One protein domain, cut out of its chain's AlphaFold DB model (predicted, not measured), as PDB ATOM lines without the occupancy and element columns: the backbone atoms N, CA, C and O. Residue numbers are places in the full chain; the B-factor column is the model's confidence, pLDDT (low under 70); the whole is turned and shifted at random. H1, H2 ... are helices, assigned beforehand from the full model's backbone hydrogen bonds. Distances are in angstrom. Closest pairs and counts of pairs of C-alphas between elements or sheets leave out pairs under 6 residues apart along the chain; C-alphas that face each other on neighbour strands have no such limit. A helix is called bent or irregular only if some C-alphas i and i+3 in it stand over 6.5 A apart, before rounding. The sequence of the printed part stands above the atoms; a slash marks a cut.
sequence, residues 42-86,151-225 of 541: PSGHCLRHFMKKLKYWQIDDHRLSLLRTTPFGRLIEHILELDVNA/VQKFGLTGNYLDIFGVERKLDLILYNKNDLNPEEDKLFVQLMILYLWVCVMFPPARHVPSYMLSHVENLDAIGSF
ATOM      1  N   PRO A  42      26.509 -17.395  16.730       45.69
ATOM      2  CA  PRO A  42      25.618 -16.589  17.552       45.69
ATOM      3  C   PRO A  42      26.480 -15.516  18.226       45.69
ATOM      4  O   PRO A  42      27.544 -15.852  18.745       45.69
ATOM      5  N   SER A  43      26.062 -14.253  18.193       50.09
ATOM      6  CA  SER A  43      26.860 -13.075  18.587       50.09
ATOM      7  C   SER A  43      27.519 -13.192  19.969       50.09
ATOM      8  O   SER A  43      28.655 -12.765  20.169       50.09
ATOM      9  N   GLY A  44      26.867 -13.895  20.899       49.69
ATOM     10  CA  GLY A  44      27.400 -14.227  22.221       49.69
ATOM     11  C   GLY A  44      28.672 -15.089  22.218       49.69
ATOM     12  O   GLY A  44      29.442 -15.087  23.178       49.69
ATOM     13  N   HIS A  45      28.932 -15.820  21.136       60.03
ATOM     14  CA  HIS A  45      30.188 -16.532  20.946       60.03
ATOM     15  C   HIS A  45      31.310 -15.609  20.490       60.03
ATOM     16  O   HIS A  45      32.451 -15.947  20.770       60.03
ATOM     17  N   CYS A  46      31.037 -14.471  19.845       73.69
ATOM     18  CA  CYS A  46      32.085 -13.648  19.245       73.69
ATOM     19  C   CYS A  46      32.901 -12.886  20.296       73.69
ATOM     20  O   CYS A  46      34.121 -13.009  20.295       73.69
ATOM     21  N   LEU A  47      32.261 -12.217  21.267       78.19
ATOM     22  CA  LEU A  47      32.980 -11.553  22.366       78.19
ATOM     23  C   LEU A  47      33.703 -12.567  23.267       78.19
ATOM     24  O   LEU A  47      34.874 -12.399  23.596       78.19
ATOM     25  N   ARG A  48      33.044 -13.682  23.615       77.44
ATOM     26  CA  ARG A  48      33.675 -14.763  24.391       77.44
ATOM     27  C   ARG A  48      34.875 -15.370  23.665       77.44
ATOM     28  O   ARG A  48      35.892 -15.666  24.289       77.44
ATOM     29  N   HIS A  49      34.747 -15.589  22.362       82.44
ATOM     30  CA  HIS A  49      35.818 -16.110  21.521       82.44
ATOM     31  C   HIS A  49      36.973 -15.118  21.420       82.44
ATOM     32  O   HIS A  49      38.113 -15.515  21.648       82.44
ATOM     33  N   PHE A  50      36.668 -13.841  21.191       85.94
ATOM     34  CA  PHE A  50      37.632 -12.746  21.173       85.94
ATOM     35  C   PHE A  50      38.461 -12.705  22.462       85.94
ATOM     36  O   PHE A  50      39.685 -12.798  22.411       85.94
ATOM     37  N   MET A  51      37.811 -12.695  23.629       84.50
ATOM     38  CA  MET A  51      38.502 -12.689  24.927       84.50
ATOM     39  C   MET A  51      39.342 -13.950  25.149       84.50
ATOM     40  O   MET A  51      40.487 -13.875  25.597       84.50
ATOM     41  N   LYS A  52      38.807 -15.126  24.794       85.62
ATOM     42  CA  LYS A  52      39.552 -16.389  24.880       85.62
ATOM     43  C   LYS A  52      40.819 -16.346  24.022       85.62
ATOM     44  O   LYS A  52      41.853 -16.859  24.446       85.62
ATOM     45  N   LYS A  53      40.737 -15.753  22.831       89.06
ATOM     46  CA  LYS A  53      41.871 -15.587  21.921       89.06
ATOM     47  C   LYS A  53      42.891 -14.585  22.450       89.06
ATOM     48  O   LYS A  53      44.064 -14.935  22.501       89.06
ATOM     49  N   LEU A  54      42.460 -13.432  22.959       88.88
ATOM     50  CA  LEU A  54      43.355 -12.473  23.615       88.88
ATOM     51  C   LEU A  54      44.140 -13.100  24.774       88.88
ATOM     52  O   LEU A  54      45.358 -12.954  24.848       88.88
ATOM     53  N   LYS A  55      43.464 -13.866  25.642       86.62
ATOM     54  CA  LYS A  55      44.107 -14.591  26.753       86.62
ATOM     55  C   LYS A  55      45.116 -15.633  26.273       86.62
ATOM     56  O   LYS A  55      46.153 -15.824  26.900       86.62
ATOM     57  N   TYR A  56      44.813 -16.316  25.170       89.44
ATOM     58  CA  TYR A  56      45.717 -17.296  24.568       89.44
ATOM     59  C   TYR A  56      46.970 -16.642  23.975       89.44
ATOM     60  O   TYR A  56      48.062 -17.193  24.088       89.44
ATOM     61  N   TRP A  57      46.814 -15.470  23.368       89.12
ATOM     62  CA  TRP A  57      47.873 -14.776  22.644       89.12
ATOM     63  C   TRP A  57      48.997 -14.219  23.513       89.12
ATOM     64  O   TRP A  57      50.076 -13.992  22.972       89.12
ATOM     65  N   GLN A  58      48.787 -14.068  24.829       83.81
ATOM     66  CA  GLN A  58      49.809 -13.595  25.779       83.81
ATOM     67  C   GLN A  58      50.606 -12.410  25.211       83.81
ATOM     68  O   GLN A  58      51.831 -12.477  25.082       83.81
ATOM     69  N   ILE A  59      49.876 -11.374  24.790       88.75
ATOM     70  CA  ILE A  59      50.441 -10.178  24.160       88.75
ATOM     71  C   ILE A  59      51.424  -9.541  25.148       88.75
ATOM     72  O   ILE A  59      51.079  -9.327  26.309       88.75
ATOM     73  N   ASP A  60      52.648  -9.287  24.693       88.12
ATOM     74  CA  ASP A  60      53.700  -8.668  25.499       88.12
ATOM     75  C   ASP A  60      53.448  -7.169  25.752       88.12
ATOM     76  O   ASP A  60      52.671  -6.513  25.049       88.12
ATOM     77  N   ASP A  61      54.128  -6.616  26.760       88.81
ATOM     78  CA  ASP A  61      53.959  -5.220  27.183       88.81
ATOM     79  C   ASP A  61      54.300  -4.214  26.076       88.81
ATOM     80  O   ASP A  61      53.679  -3.153  25.989       88.81
ATOM     81  N   HIS A  62      55.263  -4.545  25.210       90.88
ATOM     82  CA  HIS A  62      55.648  -3.699  24.081       90.88
ATOM     83  C   HIS A  62      54.484  -3.561  23.097       90.88
ATOM     84  O   HIS A  62      54.028  -2.452  22.818       90.88
ATOM     85  N   ARG A  63      53.908  -4.676  22.653       91.00
ATOM     86  CA  ARG A  63      52.754  -4.696  21.746       91.00
ATOM     87  C   ARG A  63      51.487  -4.116  22.370       91.00
ATOM     88  O   ARG A  63      50.724  -3.440  21.678       91.00
ATOM     89  N   LEU A  64      51.273  -4.314  23.672       90.56
ATOM     90  CA  LEU A  64      50.212  -3.620  24.408       90.56
ATOM     91  C   LEU A  64      50.429  -2.102  24.402       90.56
ATOM     92  O   LEU A  64      49.488  -1.352  24.145       90.56
ATOM     93  N   SER A  65      51.665  -1.634  24.606       92.12
ATOM     94  CA  SER A  65      51.985  -0.202  24.560       92.12
ATOM     95  C   SER A  65      51.702   0.417  23.189       92.12
ATOM     96  O   SER A  65      51.175   1.526  23.118       92.12
ATOM     97  N   LEU A  66      51.949  -0.328  22.106       92.56
ATOM     98  CA  LEU A  66      51.610   0.093  20.750       92.56
ATOM     99  C   LEU A  66      50.098   0.181  20.549       92.56
ATOM    100  O   LEU A  66      49.613   1.174  20.016       92.56
ATOM    101  N   LEU A  67      49.328  -0.804  21.018       93.00
ATOM    102  CA  LEU A  67      47.866  -0.751  20.939       93.00
ATOM    103  C   LEU A  67      47.296   0.467  21.674       93.00
ATOM    104  O   LEU A  67      46.393   1.116  21.142       93.00
ATOM    105  N   ARG A  68      47.844   0.813  22.849       91.81
ATOM    106  CA  ARG A  68      47.426   1.975  23.662       91.81
ATOM    107  C   ARG A  68      47.571   3.325  22.960       91.81
ATOM    108  O   ARG A  68      46.954   4.291  23.404       91.81
ATOM    109  N   THR A  69      48.353   3.404  21.882       90.50
ATOM    110  CA  THR A  69      48.435   4.610  21.039       90.50
ATOM    111  C   THR A  69      47.156   4.864  20.241       90.50
ATOM    112  O   THR A  69      46.948   5.964  19.741       90.50
ATOM    113  N   THR A  70      46.276   3.865  20.153       92.12
ATOM    114  CA  THR A  70      44.999   3.936  19.441       92.12
ATOM    115  C   THR A  70      43.828   3.941  20.428       92.12
ATOM    116  O   THR A  70      43.931   3.338  21.505       92.12
ATOM    117  N   PRO A  71      42.665   4.520  20.066       90.69
ATOM    118  CA  PRO A  71      41.462   4.448  20.900       90.69
ATOM    119  C   PRO A  71      41.011   3.000  21.169       90.69
ATOM    120  O   PRO A  71      40.433   2.698  22.212       90.69
ATOM    121  N   PHE A  72      41.322   2.070  20.262       93.69
ATOM    122  CA  PHE A  72      40.937   0.665  20.388       93.69
ATOM    123  C   PHE A  72      41.789  -0.126  21.369       93.69
ATOM    124  O   PHE A  72      41.283  -1.080  21.951       93.69
ATOM    125  N   GLY A  73      43.052   0.253  21.580       92.38
ATOM    126  CA  GLY A  73      43.895  -0.416  22.569       92.38
ATOM    127  C   GLY A  73      43.307  -0.311  23.967       92.38
ATOM    128  O   GLY A  73      43.146  -1.328  24.635       92.38
ATOM    129  N   ARG A  74      42.880   0.896  24.355       89.38
ATOM    130  CA  ARG A  74      42.200   1.120  25.640       89.38
ATOM    131  C   ARG A  74      40.902   0.323  25.735       89.38
ATOM    132  O   ARG A  74      40.670  -0.350  26.730       89.38
ATOM    133  N   LEU A  75      40.086   0.317  24.676       92.06
ATOM    134  CA  LEU A  75      38.863  -0.491  24.641       92.06
ATOM    135  C   LEU A  75      39.147  -1.993  24.830       92.06
ATOM    136  O   LEU A  75      38.415  -2.663  25.555       92.06
ATOM    137  N   ILE A  76      40.200  -2.530  24.206       91.50
ATOM    138  CA  ILE A  76      40.610  -3.933  24.374       91.50
ATOM    139  C   ILE A  76      40.986  -4.222  25.830       91.50
ATOM    140  O   ILE A  76      40.566  -5.244  26.371       91.50
ATOM    141  N   GLU A  77      41.741  -3.328  26.469       88.75
ATOM    142  CA  GLU A  77      42.106  -3.452  27.883       88.75
ATOM    143  C   GLU A  77      40.872  -3.439  28.779       88.75
ATOM    144  O   GLU A  77      40.694  -4.354  29.582       88.75
ATOM    145  N   HIS A  78      39.952  -2.497  28.558       87.31
ATOM    146  CA  HIS A  78      38.697  -2.445  29.303       87.31
ATOM    147  C   HIS A  78      37.891  -3.743  29.130       87.31
ATOM    148  O   HIS A  78      37.428  -4.316  30.113       87.31
ATOM    149  N   ILE A  79      37.781  -4.277  27.906       85.50
ATOM    150  CA  ILE A  79      37.104  -5.560  27.640       85.50
ATOM    151  C   ILE A  79      37.773  -6.719  28.398       85.50
ATOM    152  O   ILE A  79      37.077  -7.598  28.914       85.50
ATOM    153  N   LEU A  80      39.105  -6.742  28.484       82.25
ATOM    154  CA  LEU A  80      39.835  -7.761  29.242       82.25
ATOM    155  C   LEU A  80      39.583  -7.651  30.749       82.25
ATOM    156  O   LEU A  80      39.383  -8.676  31.406       82.25
ATOM    157  N   GLU A  81      39.532  -6.436  31.292       81.56
ATOM    158  CA  GLU A  81      39.212  -6.190  32.703       81.56
ATOM    159  C   GLU A  81      37.798  -6.656  33.072       81.56
ATOM    160  O   GLU A  81      37.585  -7.241  34.144       81.56
ATOM    161  N   LEU A  82      36.834  -6.492  32.158       74.88
ATOM    162  CA  LEU A  82      35.494  -7.049  32.339       74.88
ATOM    163  C   LEU A  82      35.535  -8.596  32.472       74.88
ATOM    164  O   LEU A  82      34.701  -9.190  33.167       74.88
ATOM    165  N   ASP A  83      36.466  -9.281  31.793       67.88
ATOM    166  CA  ASP A  83      36.547 -10.752  31.738       67.88
ATOM    167  C   ASP A  83      37.263 -11.372  32.945       67.88
ATOM    168  O   ASP A  83      36.883 -12.452  33.402       67.88
ATOM    169  N   VAL A  84      38.282 -10.700  33.500       58.34
ATOM    170  CA  VAL A  84      39.008 -11.160  34.708       58.34
ATOM    171  C   VAL A  84      38.050 -11.391  35.880       58.34
ATOM    172  O   VAL A  84      38.231 -12.318  36.665       58.34
ATOM    173  N   ASN A  85      36.965 -10.624  35.936       55.75
ATOM    174  CA  ASN A  85      35.971 -10.709  36.996       55.75
ATOM    175  C   ASN A  85      34.851 -11.739  36.717       55.75
ATOM    176  O   ASN A  85      33.895 -11.834  37.485       55.75
ATOM    177  N   ALA A  86      34.948 -12.517  35.627       58.19
ATOM    178  CA  ALA A  86      33.897 -13.407  35.111       58.19
ATOM    179  C   ALA A  86      32.572 -12.678  34.793       58.19
ATOM    180  O   ALA A  86      31.487 -13.269  34.828       58.19
ATOM    181  N   VAL A 151      43.858  -6.127   0.380       67.69
ATOM    182  CA  VAL A 151      43.890  -7.359   1.197       67.69
ATOM    183  C   VAL A 151      45.295  -7.974   1.237       67.69
ATOM    184  O   VAL A 151      45.728  -8.474   2.276       67.69
ATOM    185  N   GLN A 152      46.037  -7.905   0.123       68.25
ATOM    186  CA  GLN A 152      47.406  -8.423   0.048       68.25
ATOM    187  C   GLN A 152      48.382  -7.657   0.946       68.25
ATOM    188  O   GLN A 152      49.311  -8.277   1.464       68.25
ATOM    189  N   LYS A 153      48.159  -6.357   1.188       71.94
ATOM    190  CA  LYS A 153      48.992  -5.554   2.104       71.94
ATOM    191  C   LYS A 153      49.009  -6.107   3.531       71.94
ATOM    192  O   LYS A 153      50.037  -6.045   4.189       71.94
ATOM    193  N   PHE A 154      47.918  -6.727   3.979       70.12
ATOM    194  CA  PHE A 154      47.848  -7.377   5.293       70.12
ATOM    195  C   PHE A 154      48.421  -8.808   5.292       70.12
ATOM    196  O   PHE A 154      48.349  -9.524   6.290       70.12
ATOM    197  N   GLY A 155      48.999  -9.255   4.169       59.19
ATOM    198  CA  GLY A 155      49.577 -10.590   4.021       59.19
ATOM    199  C   GLY A 155      48.536 -11.709   4.016       59.19
ATOM    200  O   GLY A 155      48.854 -12.840   4.392       59.19
ATOM    201  N   LEU A 156      47.296 -11.404   3.626       64.75
ATOM    202  CA  LEU A 156      46.180 -12.346   3.635       64.75
ATOM    203  C   LEU A 156      45.849 -12.825   2.217       64.75
ATOM    204  O   LEU A 156      45.878 -12.072   1.244       64.75
ATOM    205  N   THR A 157      45.562 -14.121   2.091       55.31
ATOM    206  CA  THR A 157      45.289 -14.776   0.807       55.31
ATOM    207  C   THR A 157      43.789 -14.812   0.531       55.31
ATOM    208  O   THR A 157      43.061 -15.502   1.241       55.31
ATOM    209  N   GLY A 158      43.325 -14.144  -0.526       59.72
ATOM    210  CA  GLY A 158      41.936 -14.239  -0.984       59.72
ATOM    211  C   GLY A 158      41.395 -12.942  -1.578       59.72
ATOM    212  O   GLY A 158      42.091 -11.934  -1.644       59.72
ATOM    213  N   ASN A 159      40.134 -12.981  -2.018       54.88
ATOM    214  CA  ASN A 159      39.393 -11.781  -2.428       54.88
ATOM    215  C   ASN A 159      38.733 -11.069  -1.231       54.88
ATOM    216  O   ASN A 159      38.286  -9.937  -1.376       54.88
ATOM    217  N   TYR A 160      38.674 -11.732  -0.072       60.66
ATOM    218  CA  TYR A 160      38.034 -11.246   1.145       60.66
ATOM    219  C   TYR A 160      38.927 -11.548   2.344       60.66
ATOM    220  O   TYR A 160      39.555 -12.606   2.401       60.66
ATOM    221  N   LEU A 161      38.955 -10.627   3.298       67.12
ATOM    222  CA  LEU A 161      39.630 -10.800   4.576       67.12
ATOM    223  C   LEU A 161      38.675 -11.603   5.471       67.12
ATOM    224  O   LEU A 161      37.607 -11.100   5.802       67.12
ATOM    225  N   ASP A 162      38.970 -12.865   5.785       75.69
ATOM    226  CA  ASP A 162      38.158 -13.642   6.729       75.69
ATOM    227  C   ASP A 162      38.762 -13.620   8.139       75.69
ATOM    228  O   ASP A 162      39.971 -13.465   8.323       75.69
ATOM    229  N   ILE A 163      37.906 -13.773   9.152       79.44
ATOM    230  CA  ILE A 163      38.321 -13.766  10.565       79.44
ATOM    231  C   ILE A 163      39.421 -14.802  10.855       79.44
ATOM    232  O   ILE A 163      40.359 -14.530  11.598       79.44
ATOM    233  N   PHE A 164      39.354 -15.973  10.217       82.81
ATOM    234  CA  PHE A 164      40.340 -17.040  10.393       82.81
ATOM    235  C   PHE A 164      41.704 -16.688   9.793       82.81
ATOM    236  O   PHE A 164      42.730 -17.125  10.312       82.81
ATOM    237  N   GLY A 165      41.734 -15.926   8.699       82.81
ATOM    238  CA  GLY A 165      42.949 -15.386   8.110       82.81
ATOM    239  C   GLY A 165      43.618 -14.386   9.042       82.81
ATOM    240  O   GLY A 165      44.816 -14.516   9.293       82.81
ATOM    241  N   VAL A 166      42.839 -13.456   9.610       86.69
ATOM    242  CA  VAL A 166      43.326 -12.494  10.615       86.69
ATOM    243  C   VAL A 166      43.903 -13.226  11.824       86.69
ATOM    244  O   VAL A 166      45.053 -12.988  12.184       86.69
ATOM    245  N   GLU A 167      43.162 -14.185  12.391       88.94
ATOM    246  CA  GLU A 167      43.634 -14.983  13.528       88.94
ATOM    247  C   GLU A 167      44.930 -15.726  13.223       88.94
ATOM    248  O   GLU A 167      45.868 -15.658  14.006       88.94
ATOM    249  N   ARG A 168      45.008 -16.403  12.072       88.00
ATOM    250  CA  ARG A 168      46.208 -17.154  11.687       88.00
ATOM    251  C   ARG A 168      47.418 -16.236  11.547       88.00
ATOM    252  O   ARG A 168      48.530 -16.638  11.871       88.00
ATOM    253  N   LYS A 169      47.225 -15.026  11.022       88.19
ATOM    254  CA  LYS A 169      48.316 -14.067  10.852       88.19
ATOM    255  C   LYS A 169      48.777 -13.506  12.197       88.19
ATOM    256  O   LYS A 169      49.983 -13.431  12.410       88.19
ATOM    257  N   LEU A 170      47.849 -13.207  13.106       90.94
ATOM    258  CA  LEU A 170      48.159 -12.840  14.492       90.94
ATOM    259  C   LEU A 170      48.884 -13.973  15.232       90.94
ATOM    260  O   LEU A 170      49.905 -13.716  15.859       90.94
ATOM    261  N   ASP A 171      48.427 -15.223  15.089       90.50
ATOM    262  CA  ASP A 171      49.088 -16.407  15.657       90.50
ATOM    263  C   ASP A 171      50.559 -16.493  15.205       90.50
ATOM    264  O   ASP A 171      51.436 -16.771  16.017       90.50
ATOM    265  N   LEU A 172      50.846 -16.228  13.924       88.81
ATOM    266  CA  LEU A 172      52.212 -16.252  13.384       88.81
ATOM    267  C   LEU A 172      53.094 -15.135  13.957       88.81
ATOM    268  O   LEU A 172      54.229 -15.409  14.343       88.81
ATOM    269  N   ILE A 173      52.573 -13.908  14.024       89.12
ATOM    270  CA  ILE A 173      53.297 -12.744  14.561       89.12
ATOM    271  C   ILE A 173      53.628 -12.950  16.045       89.12
ATOM    272  O   ILE A 173      54.749 -12.737  16.504       89.12
ATOM    273  N   LEU A 174      52.651 -13.425  16.813       88.88
ATOM    274  CA  LEU A 174      52.798 -13.618  18.253       88.88
ATOM    275  C   LEU A 174      53.628 -14.856  18.614       88.88
ATOM    276  O   LEU A 174      54.221 -14.904  19.692       88.88
ATOM    277  N   TYR A 175      53.702 -15.850  17.724       86.31
ATOM    278  CA  TYR A 175      54.610 -16.986  17.879       86.31
ATOM    279  C   TYR A 175      56.078 -16.572  17.683       86.31
ATOM    280  O   TYR A 175      56.957 -17.037  18.410       86.31
ATOM    281  N   ASN A 176      56.345 -15.653  16.752       81.12
ATOM    282  CA  ASN A 176      57.681 -15.130  16.474       81.12
ATOM    283  C   ASN A 176      58.054 -13.996  17.450       81.12
ATOM    284  O   ASN A 176      58.206 -12.840  17.074       81.12
ATOM    285  N   LYS A 177      58.227 -14.325  18.737       67.81
ATOM    286  CA  LYS A 177      58.487 -13.349  19.820       67.81
ATOM    287  C   LYS A 177      59.829 -12.594  19.748       67.81
ATOM    288  O   LYS A 177      60.072 -11.746  20.596       67.81
ATOM    289  N   ASN A 178      60.704 -12.912  18.792       61.81
ATOM    290  CA  ASN A 178      62.121 -12.527  18.847       61.81
ATOM    291  C   ASN A 178      62.541 -11.415  17.879       61.81
ATOM    292  O   ASN A 178      63.677 -10.958  17.979       61.81
ATOM    293  N   ASP A 179      61.655 -10.950  16.998       62.00
ATOM    294  CA  ASP A 179      61.990  -9.900  16.039       62.00
ATOM    295  C   ASP A 179      61.251  -8.609  16.403       62.00
ATOM    296  O   ASP A 179      60.061  -8.450  16.137       62.00
ATOM    297  N   LEU A 180      61.974  -7.666  17.019       69.81
ATOM    298  CA  LEU A 180      61.545  -6.270  17.128       69.81
ATOM    299  C   LEU A 180      61.581  -5.652  15.723       69.81
ATOM    300  O   LEU A 180      62.562  -5.025  15.323       69.81
ATOM    301  N   ASN A 181      60.529  -5.903  14.950       84.38
ATOM    302  CA  ASN A 181      60.368  -5.412  13.592       84.38
ATOM    303  C   ASN A 181      59.229  -4.378  13.555       84.38
ATOM    304  O   ASN A 181      58.066  -4.768  13.669       84.38
ATOM    305  N   PRO A 182      59.530  -3.083  13.330       86.81
ATOM    306  CA  PRO A 182      58.518  -2.026  13.287       86.81
ATOM    307  C   PRO A 182      57.375  -2.281  12.293       86.81
ATOM    308  O   PRO A 182      56.230  -1.920  12.561       86.81
ATOM    309  N   GLU A 183      57.653  -2.932  11.160       87.50
ATOM    310  CA  GLU A 183      56.621  -3.266  10.170       87.50
ATOM    311  C   GLU A 183      55.696  -4.387  10.661       87.50
ATOM    312  O   GLU A 183      54.496  -4.384  10.383       87.50
ATOM    313  N   GLU A 184      56.236  -5.341  11.420       88.50
ATOM    314  CA  GLU A 184      55.452  -6.417  12.025       88.50
ATOM    315  C   GLU A 184      54.616  -5.908  13.201       88.50
ATOM    316  O   GLU A 184      53.457  -6.291  13.336       88.50
ATOM    317  N   ASP A 185      55.168  -4.990  13.989       90.81
ATOM    318  CA  ASP A 185      54.483  -4.284  15.069       90.81
ATOM    319  C   ASP A 185      53.315  -3.438  14.548       90.81
ATOM    320  O   ASP A 185      52.196  -3.509  15.066       90.81
ATOM    321  N   LYS A 186      53.537  -2.689  13.462       91.44
ATOM    322  CA  LYS A 186      52.469  -1.960  12.773       91.44
ATOM    323  C   LYS A 186      51.391  -2.921  12.276       91.44
ATOM    324  O   LYS A 186      50.208  -2.709  12.542       91.44
ATOM    325  N   LEU A 187      51.789  -3.995  11.591       90.38
ATOM    326  CA  LEU A 187      50.858  -5.001  11.084       90.38
ATOM    327  C   LEU A 187      50.077  -5.683  12.218       90.38
ATOM    328  O   LEU A 187      48.888  -5.953  12.066       90.38
ATOM    329  N   PHE A 188      50.717  -5.933  13.359       92.56
ATOM    330  CA  PHE A 188      50.075  -6.463  14.555       92.56
ATOM    331  C   PHE A 188      48.954  -5.541  15.035       92.56
ATOM    332  O   PHE A 188      47.817  -5.997  15.154       92.56
ATOM    333  N   VAL A 189      49.240  -4.251  15.252       94.12
ATOM    334  CA  VAL A 189      48.236  -3.269  15.700       94.12
ATOM    335  C   VAL A 189      47.061  -3.229  14.729       94.12
ATOM    336  O   VAL A 189      45.903  -3.323  15.136       94.12
ATOM    337  N   GLN A 190      47.357  -3.181  13.432       92.75
ATOM    338  CA  GLN A 190      46.343  -3.183  12.388       92.75
ATOM    339  C   GLN A 190      45.448  -4.429  12.436       92.75
ATOM    340  O   GLN A 190      44.221  -4.325  12.444       92.75
ATOM    341  N   LEU A 191      46.044  -5.620  12.504       91.81
ATOM    342  CA  LEU A 191      45.299  -6.877  12.553       91.81
ATOM    343  C   LEU A 191      44.496  -7.031  13.845       91.81
ATOM    344  O   LEU A 191      43.389  -7.560  13.799       91.81
ATOM    345  N   MET A 192      45.011  -6.551  14.978       93.44
ATOM    346  CA  MET A 192      44.294  -6.553  16.253       93.44
ATOM    347  C   MET A 192      43.046  -5.672  16.211       93.44
ATOM    348  O   MET A 192      41.987  -6.095  16.678       93.44
ATOM    349  N   ILE A 193      43.145  -4.485  15.610       93.25
ATOM    350  CA  ILE A 193      42.003  -3.582  15.420       93.25
ATOM    351  C   ILE A 193      40.969  -4.224  14.492       93.25
ATOM    352  O   ILE A 193      39.793  -4.288  14.841       93.25
ATOM    353  N   LEU A 194      41.395  -4.793  13.359       89.50
ATOM    354  CA  LEU A 194      40.491  -5.517  12.456       89.50
ATOM    355  C   LEU A 194      39.826  -6.716  13.149       89.50
ATOM    356  O   LEU A 194      38.640  -6.973  12.945       89.50
ATOM    357  N   TYR A 195      40.570  -7.440  13.987       89.31
ATOM    358  CA  TYR A 195      40.040  -8.560  14.756       89.31
ATOM    359  C   TYR A 195      38.972  -8.107  15.757       89.31
ATOM    360  O   TYR A 195      37.893  -8.701  15.803       89.31
ATOM    361  N   LEU A 196      39.233  -7.028  16.505       90.38
ATOM    362  CA  LEU A 196      38.260  -6.397  17.399       90.38
ATOM    363  C   LEU A 196      37.009  -5.968  16.635       90.38
ATOM    364  O   LEU A 196      35.893  -6.242  17.078       90.38
ATOM    365  N   TRP A 197      37.187  -5.335  15.475       87.69
ATOM    366  CA  TRP A 197      36.075  -4.854  14.672       87.69
ATOM    367  C   TRP A 197      35.140  -5.986  14.288       87.69
ATOM    368  O   TRP A 197      33.969  -5.949  14.633       87.69
ATOM    369  N   VAL A 198      35.671  -7.045  13.691       82.06
ATOM    370  CA  VAL A 198      34.869  -8.154  13.156       82.06
ATOM    371  C   VAL A 198      34.262  -9.022  14.255       82.06
ATOM    372  O   VAL A 198      33.186  -9.593  14.080       82.06
ATOM    373  N   CYS A 199      34.951  -9.163  15.388       82.00
ATOM    374  CA  CYS A 199      34.461  -9.996  16.480       82.00
ATOM    375  C   CYS A 199      33.456  -9.271  17.369       82.00
ATOM    376  O   CYS A 199      32.532  -9.900  17.880       82.00
ATOM    377  N   VAL A 200      33.676  -7.985  17.626       84.75
ATOM    378  CA  VAL A 200      33.020  -7.295  18.736       84.75
ATOM    379  C   VAL A 200      32.218  -6.095  18.263       84.75
ATOM    380  O   VAL A 200      31.060  -5.975  18.636       84.75
ATOM    381  N   MET A 201      32.807  -5.209  17.467       86.12
ATOM    382  CA  MET A 201      32.225  -3.888  17.202       86.12
ATOM    383  C   MET A 201      31.272  -3.878  16.007       86.12
ATOM    384  O   MET A 201      30.140  -3.432  16.099       86.12
ATOM    385  N   PHE A 202      31.706  -4.453  14.898       81.56
ATOM    386  CA  PHE A 202      30.919  -4.657  13.701       81.56
ATOM    387  C   PHE A 202      31.011  -6.138  13.361       81.56
ATOM    388  O   PHE A 202      31.927  -6.548  12.650       81.56
ATOM    389  N   PRO A 203      30.065  -6.968  13.809       70.81
ATOM    390  CA  PRO A 203      30.021  -8.364  13.393       70.81
ATOM    391  C   PRO A 203      29.176  -8.610  12.114       70.81
ATOM    392  O   PRO A 203      28.275  -9.452  12.178       70.81
ATOM    393  N   PRO A 204      29.356  -7.957  10.931       59.34
ATOM    394  CA  PRO A 204      28.571  -8.307   9.760       59.34
ATOM    395  C   PRO A 204      29.271  -9.429   8.986       59.34
ATOM    396  O   PRO A 204      30.168  -9.202   8.182       59.34
ATOM    397  N   ALA A 205      28.813 -10.664   9.186       57.78
ATOM    398  CA  ALA A 205      29.276 -11.837   8.441       57.78
ATOM    399  C   ALA A 205      30.800 -12.112   8.542       57.78
ATOM    400  O   ALA A 205      31.573 -11.416   9.183       57.78
ATOM    401  N   ARG A 206      31.253 -13.233   7.971       61.03
ATOM    402  CA  ARG A 206      32.609 -13.787   8.192       61.03
ATOM    403  C   ARG A 206      33.749 -12.987   7.539       61.03
ATOM    404  O   ARG A 206      34.889 -13.455   7.574       61.03
ATOM    405  N   HIS A 207      33.446 -11.855   6.906       68.25
ATOM    406  CA  HIS A 207      34.362 -11.119   6.043       68.25
ATOM    407  C   HIS A 207      34.484  -9.668   6.478       68.25
ATOM    408  O   HIS A 207      33.486  -9.030   6.788       68.25
ATOM    409  N   VAL A 208      35.701  -9.140   6.434       68.19
ATOM    410  CA  VAL A 208      35.962  -7.740   6.754       68.19
ATOM    411  C   VAL A 208      35.662  -6.892   5.528       68.19
ATOM    412  O   VAL A 208      36.234  -7.150   4.459       68.19
ATOM    413  N   PRO A 209      34.774  -5.896   5.646       70.56
ATOM    414  CA  PRO A 209      34.508  -4.973   4.559       70.56
ATOM    415  C   PRO A 209      35.774  -4.227   4.122       70.56
ATOM    416  O   PRO A 209      36.596  -3.827   4.943       70.56
ATOM    417  N   SER A 210      35.922  -3.990   2.819       72.31
ATOM    418  CA  SER A 210      37.082  -3.285   2.254       72.31
ATOM    419  C   SER A 210      37.249  -1.865   2.782       72.31
ATOM    420  O   SER A 210      38.380  -1.428   2.976       72.31
ATOM    421  N   TYR A 211      36.147  -1.154   3.034       74.62
ATOM    422  CA  TYR A 211      36.198   0.215   3.550       74.62
ATOM    423  C   TYR A 211      36.869   0.288   4.928       74.62
ATOM    424  O   TYR A 211      37.579   1.247   5.209       74.62
ATOM    425  N   MET A 212      36.745  -0.759   5.754       78.00
ATOM    426  CA  MET A 212      37.412  -0.828   7.057       78.00
ATOM    427  C   MET A 212      38.936  -0.853   6.924       78.00
ATOM    428  O   MET A 212      39.641  -0.279   7.748       78.00
ATOM    429  N   LEU A 213      39.462  -1.457   5.857       81.50
ATOM    430  CA  LEU A 213      40.907  -1.530   5.645       81.50
ATOM    431  C   LEU A 213      41.520  -0.140   5.467       81.50
ATOM    432  O   LEU A 213      42.596   0.113   5.998       81.50
ATOM    433  N   SER A 214      40.816   0.770   4.785       82.00
ATOM    434  CA  SER A 214      41.307   2.134   4.546       82.00
ATOM    435  C   SER A 214      41.563   2.912   5.842       82.00
ATOM    436  O   SER A 214      42.560   3.623   5.942       82.00
ATOM    437  N   HIS A 215      40.729   2.696   6.862       86.31
ATOM    438  CA  HIS A 215      40.858   3.340   8.172       86.31
ATOM    439  C   HIS A 215      42.028   2.784   8.988       86.31
ATOM    440  O   HIS A 215      42.663   3.511   9.742       86.31
ATOM    441  N   VAL A 216      42.342   1.497   8.826       88.56
ATOM    442  CA  VAL A 216      43.424   0.830   9.565       88.56
ATOM    443  C   VAL A 216      44.787   0.999   8.880       88.56
ATOM    444  O   VAL A 216      45.827   0.921   9.534       88.56
ATOM    445  N   GLU A 217      44.819   1.278   7.573       86.06
ATOM    446  CA  GLU A 217      46.064   1.595   6.859       86.06
ATOM    447  C   GLU A 217      46.779   2.824   7.458       86.06
ATOM    448  O   GLU A 217      48.013   2.838   7.522       86.06
ATOM    449  N   ASN A 218      46.017   3.807   7.952       86.38
ATOM    450  CA  ASN A 218      46.528   5.019   8.589       86.38
ATOM    451  C   ASN A 218      46.199   5.051  10.093       86.38
ATOM    452  O   ASN A 218      45.205   5.637  10.518       86.38
ATOM    453  N   LEU A 219      47.066   4.427  10.896       89.38
ATOM    454  CA  LEU A 219      46.914   4.384  12.353       89.38
ATOM    455  C   LEU A 219      46.981   5.772  13.006       89.38
ATOM    456  O   LEU A 219      46.303   5.987  14.004       89.38
ATOM    457  N   ASP A 220      47.728   6.719  12.438       88.56
ATOM    458  CA  ASP A 220      47.871   8.063  13.015       88.56
ATOM    459  C   ASP A 220      46.555   8.849  12.938       88.56
ATOM    460  O   ASP A 220      46.184   9.572  13.859       88.56
ATOM    461  N   ALA A 221      45.803   8.664  11.850       89.62
ATOM    462  CA  ALA A 221      44.495   9.288  11.676       89.62
ATOM    463  C   ALA A 221      43.376   8.555  12.430       89.62
ATOM    464  O   ALA A 221      42.297   9.121  12.609       89.62
ATOM    465  N   ILE A 222      43.592   7.319  12.888       90.50
ATOM    466  CA  ILE A 222      42.509   6.475  13.407       90.50
ATOM    467  C   ILE A 222      41.842   7.070  14.654       90.50
ATOM    468  O   ILE A 222      40.646   6.887  14.852       90.50
ATOM    469  N   GLY A 223      42.585   7.818  15.473       89.81
ATOM    470  CA  GLY A 223      42.060   8.505  16.658       89.81
ATOM    471  C   GLY A 223      41.215   9.745  16.351       89.81
ATOM    472  O   GLY A 223      40.504  10.216  17.230       89.81
ATOM    473  N   SER A 224      41.268  10.258  15.117       90.44
ATOM    474  CA  SER A 224      40.569  11.485  14.704       90.44
ATOM    475  C   SER A 224      39.112  11.269  14.279       90.44
ATOM    476  O   SER A 224      38.425  12.238  13.958       90.44
ATOM    477  N   PHE A 225      38.641  10.020  14.250       92.12
ATOM    478  CA  PHE A 225      37.285   9.680  13.825       92.12
ATOM    479  C   PHE A 225      36.318   9.526  15.002       92.12
ATOM    480  O   PHE A 225      36.683   9.030  16.071       92.12
TER     481      PHE A 225
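AT A GLANCE: This is residues 42 to 86 and 151 to 225 of the 541 residues of an uncharacterized protein of Apostasia shenzhenica (UniProt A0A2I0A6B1). One long helix, H5, runs through the middle as a core, and H1, H2, H4 and H6 pack round it, mostly crossing it at a slant. H3 begins beside H5 and runs away from it across H1, while the very short H7 lies at the corner after H6, far from the middle. The printed part has 120 residues with seven named helices, H1 to H7 in that order along the chain, and no named strand; the class is all helix. It is compact, with a radius of gyration of the C-alphas of 13.6 A, and its rounded outline spans 38 by 34 by 31 A.

IN THESE COORDINATES: Find C-alpha 182 at (58.518, -2.026, 13.287); from there H5, residues 182 to 201, the longest helix, runs 26.6 A to C-alpha 201 at (32.225, -3.888, 17.202). It is neither bent nor irregular, but only just: C-alphas 198 and 201 are 6.4 A apart. Before it in the chain look for H4, residues 163 to 175, 18.1 A long. After it come H6, residues 210 to 217, and H7, residues 219 to 222, which ends at C-alpha 222 at (42.509, 6.475, 13.407). Go back to C-alpha 43 at (26.860, -13.075, 18.587), where H1, residues 43 to 57, begins its 21.5 A. H1 too is neither bent nor irregular, but only just: C-alphas 44 and 47 are 6.2 A apart. H2, residues 61 to 67, follows, and then H3, residues 71 to 84, 21.0 A long.

HOW THE PARTS SIT: Begin at H5, the hub, which touches four other helices. H4 and H5 touch as a helical hairpin, opposite ways at a steep tilt of 38 degrees; their closest C-alphas, those of Val 166 and Leu 191, are 6.3 A apart. H5 and H6 form another helical hairpin, with a steep tilt of 42 degrees, opposite ways; look at the closest C-alphas, Gln 190 and Val 216, 5.7 A apart. H1 touches H5 with residues 46 to 50 alone, at a shallow tilt of 26 degrees, opposite ways, and the closest C-alphas are those of Cys 46 and Cys 199, 5.2 A apart. H2 touches H5 at a steep tilt of 64 degrees, the same way, with the C-alphas of Leu 67 and Val 189 closest at 5.8 A. Of the five pairs of helices that touch and have a tilt, those that touch only at the corner or at their ends left out, one is at a shallow tilt: the packing is mostly crossed, with the helices set at an angle to each other. Further out, H2 and H3 touch only at the corner by their link, with the C-alphas of Leu 67 and Gly 73 closest at 4.3 A. H1 and H3 only just touch, with 3 pairs of C-alphas within 8 A, and stand about perpendicular at 87 degrees; the closest C-alphas are Met 51 and Leu 80, 6.7 A apart. H6 and H7 touch only at the corner, and only just, with 3 pairs of C-alphas within 8 A; those of His 215 and Ile 222 are closest at 6.3 A. H3 and H5 are close but not clearly touching, while H2 and H4, for instance, are apart. In H2, H3, H4 and H5 every O i to N i+4 pair is within hydrogen-bond range, against 9 of 11 in H1 and 2 of 4 in H6; H7 is too short for such a pair.

THE WHOLE: The two C-alphas farthest apart, those of Asn 85 and Asn 159, are 39.6 A apart. Residues 87 to 150 are not printed, and C-alphas 86 and 151 stand 35.9 A apart across this cut, which falls in the link from H3 to H4. After it, residues 151 to 162 hold no named element; residues 161 to 162 pair antiparallel with residues 207 to 208. Of the links that are printed whole, none is long. The mean pLDDT of the printed part is 80.9, with 26 residues under 70, among them residues 155 to 161.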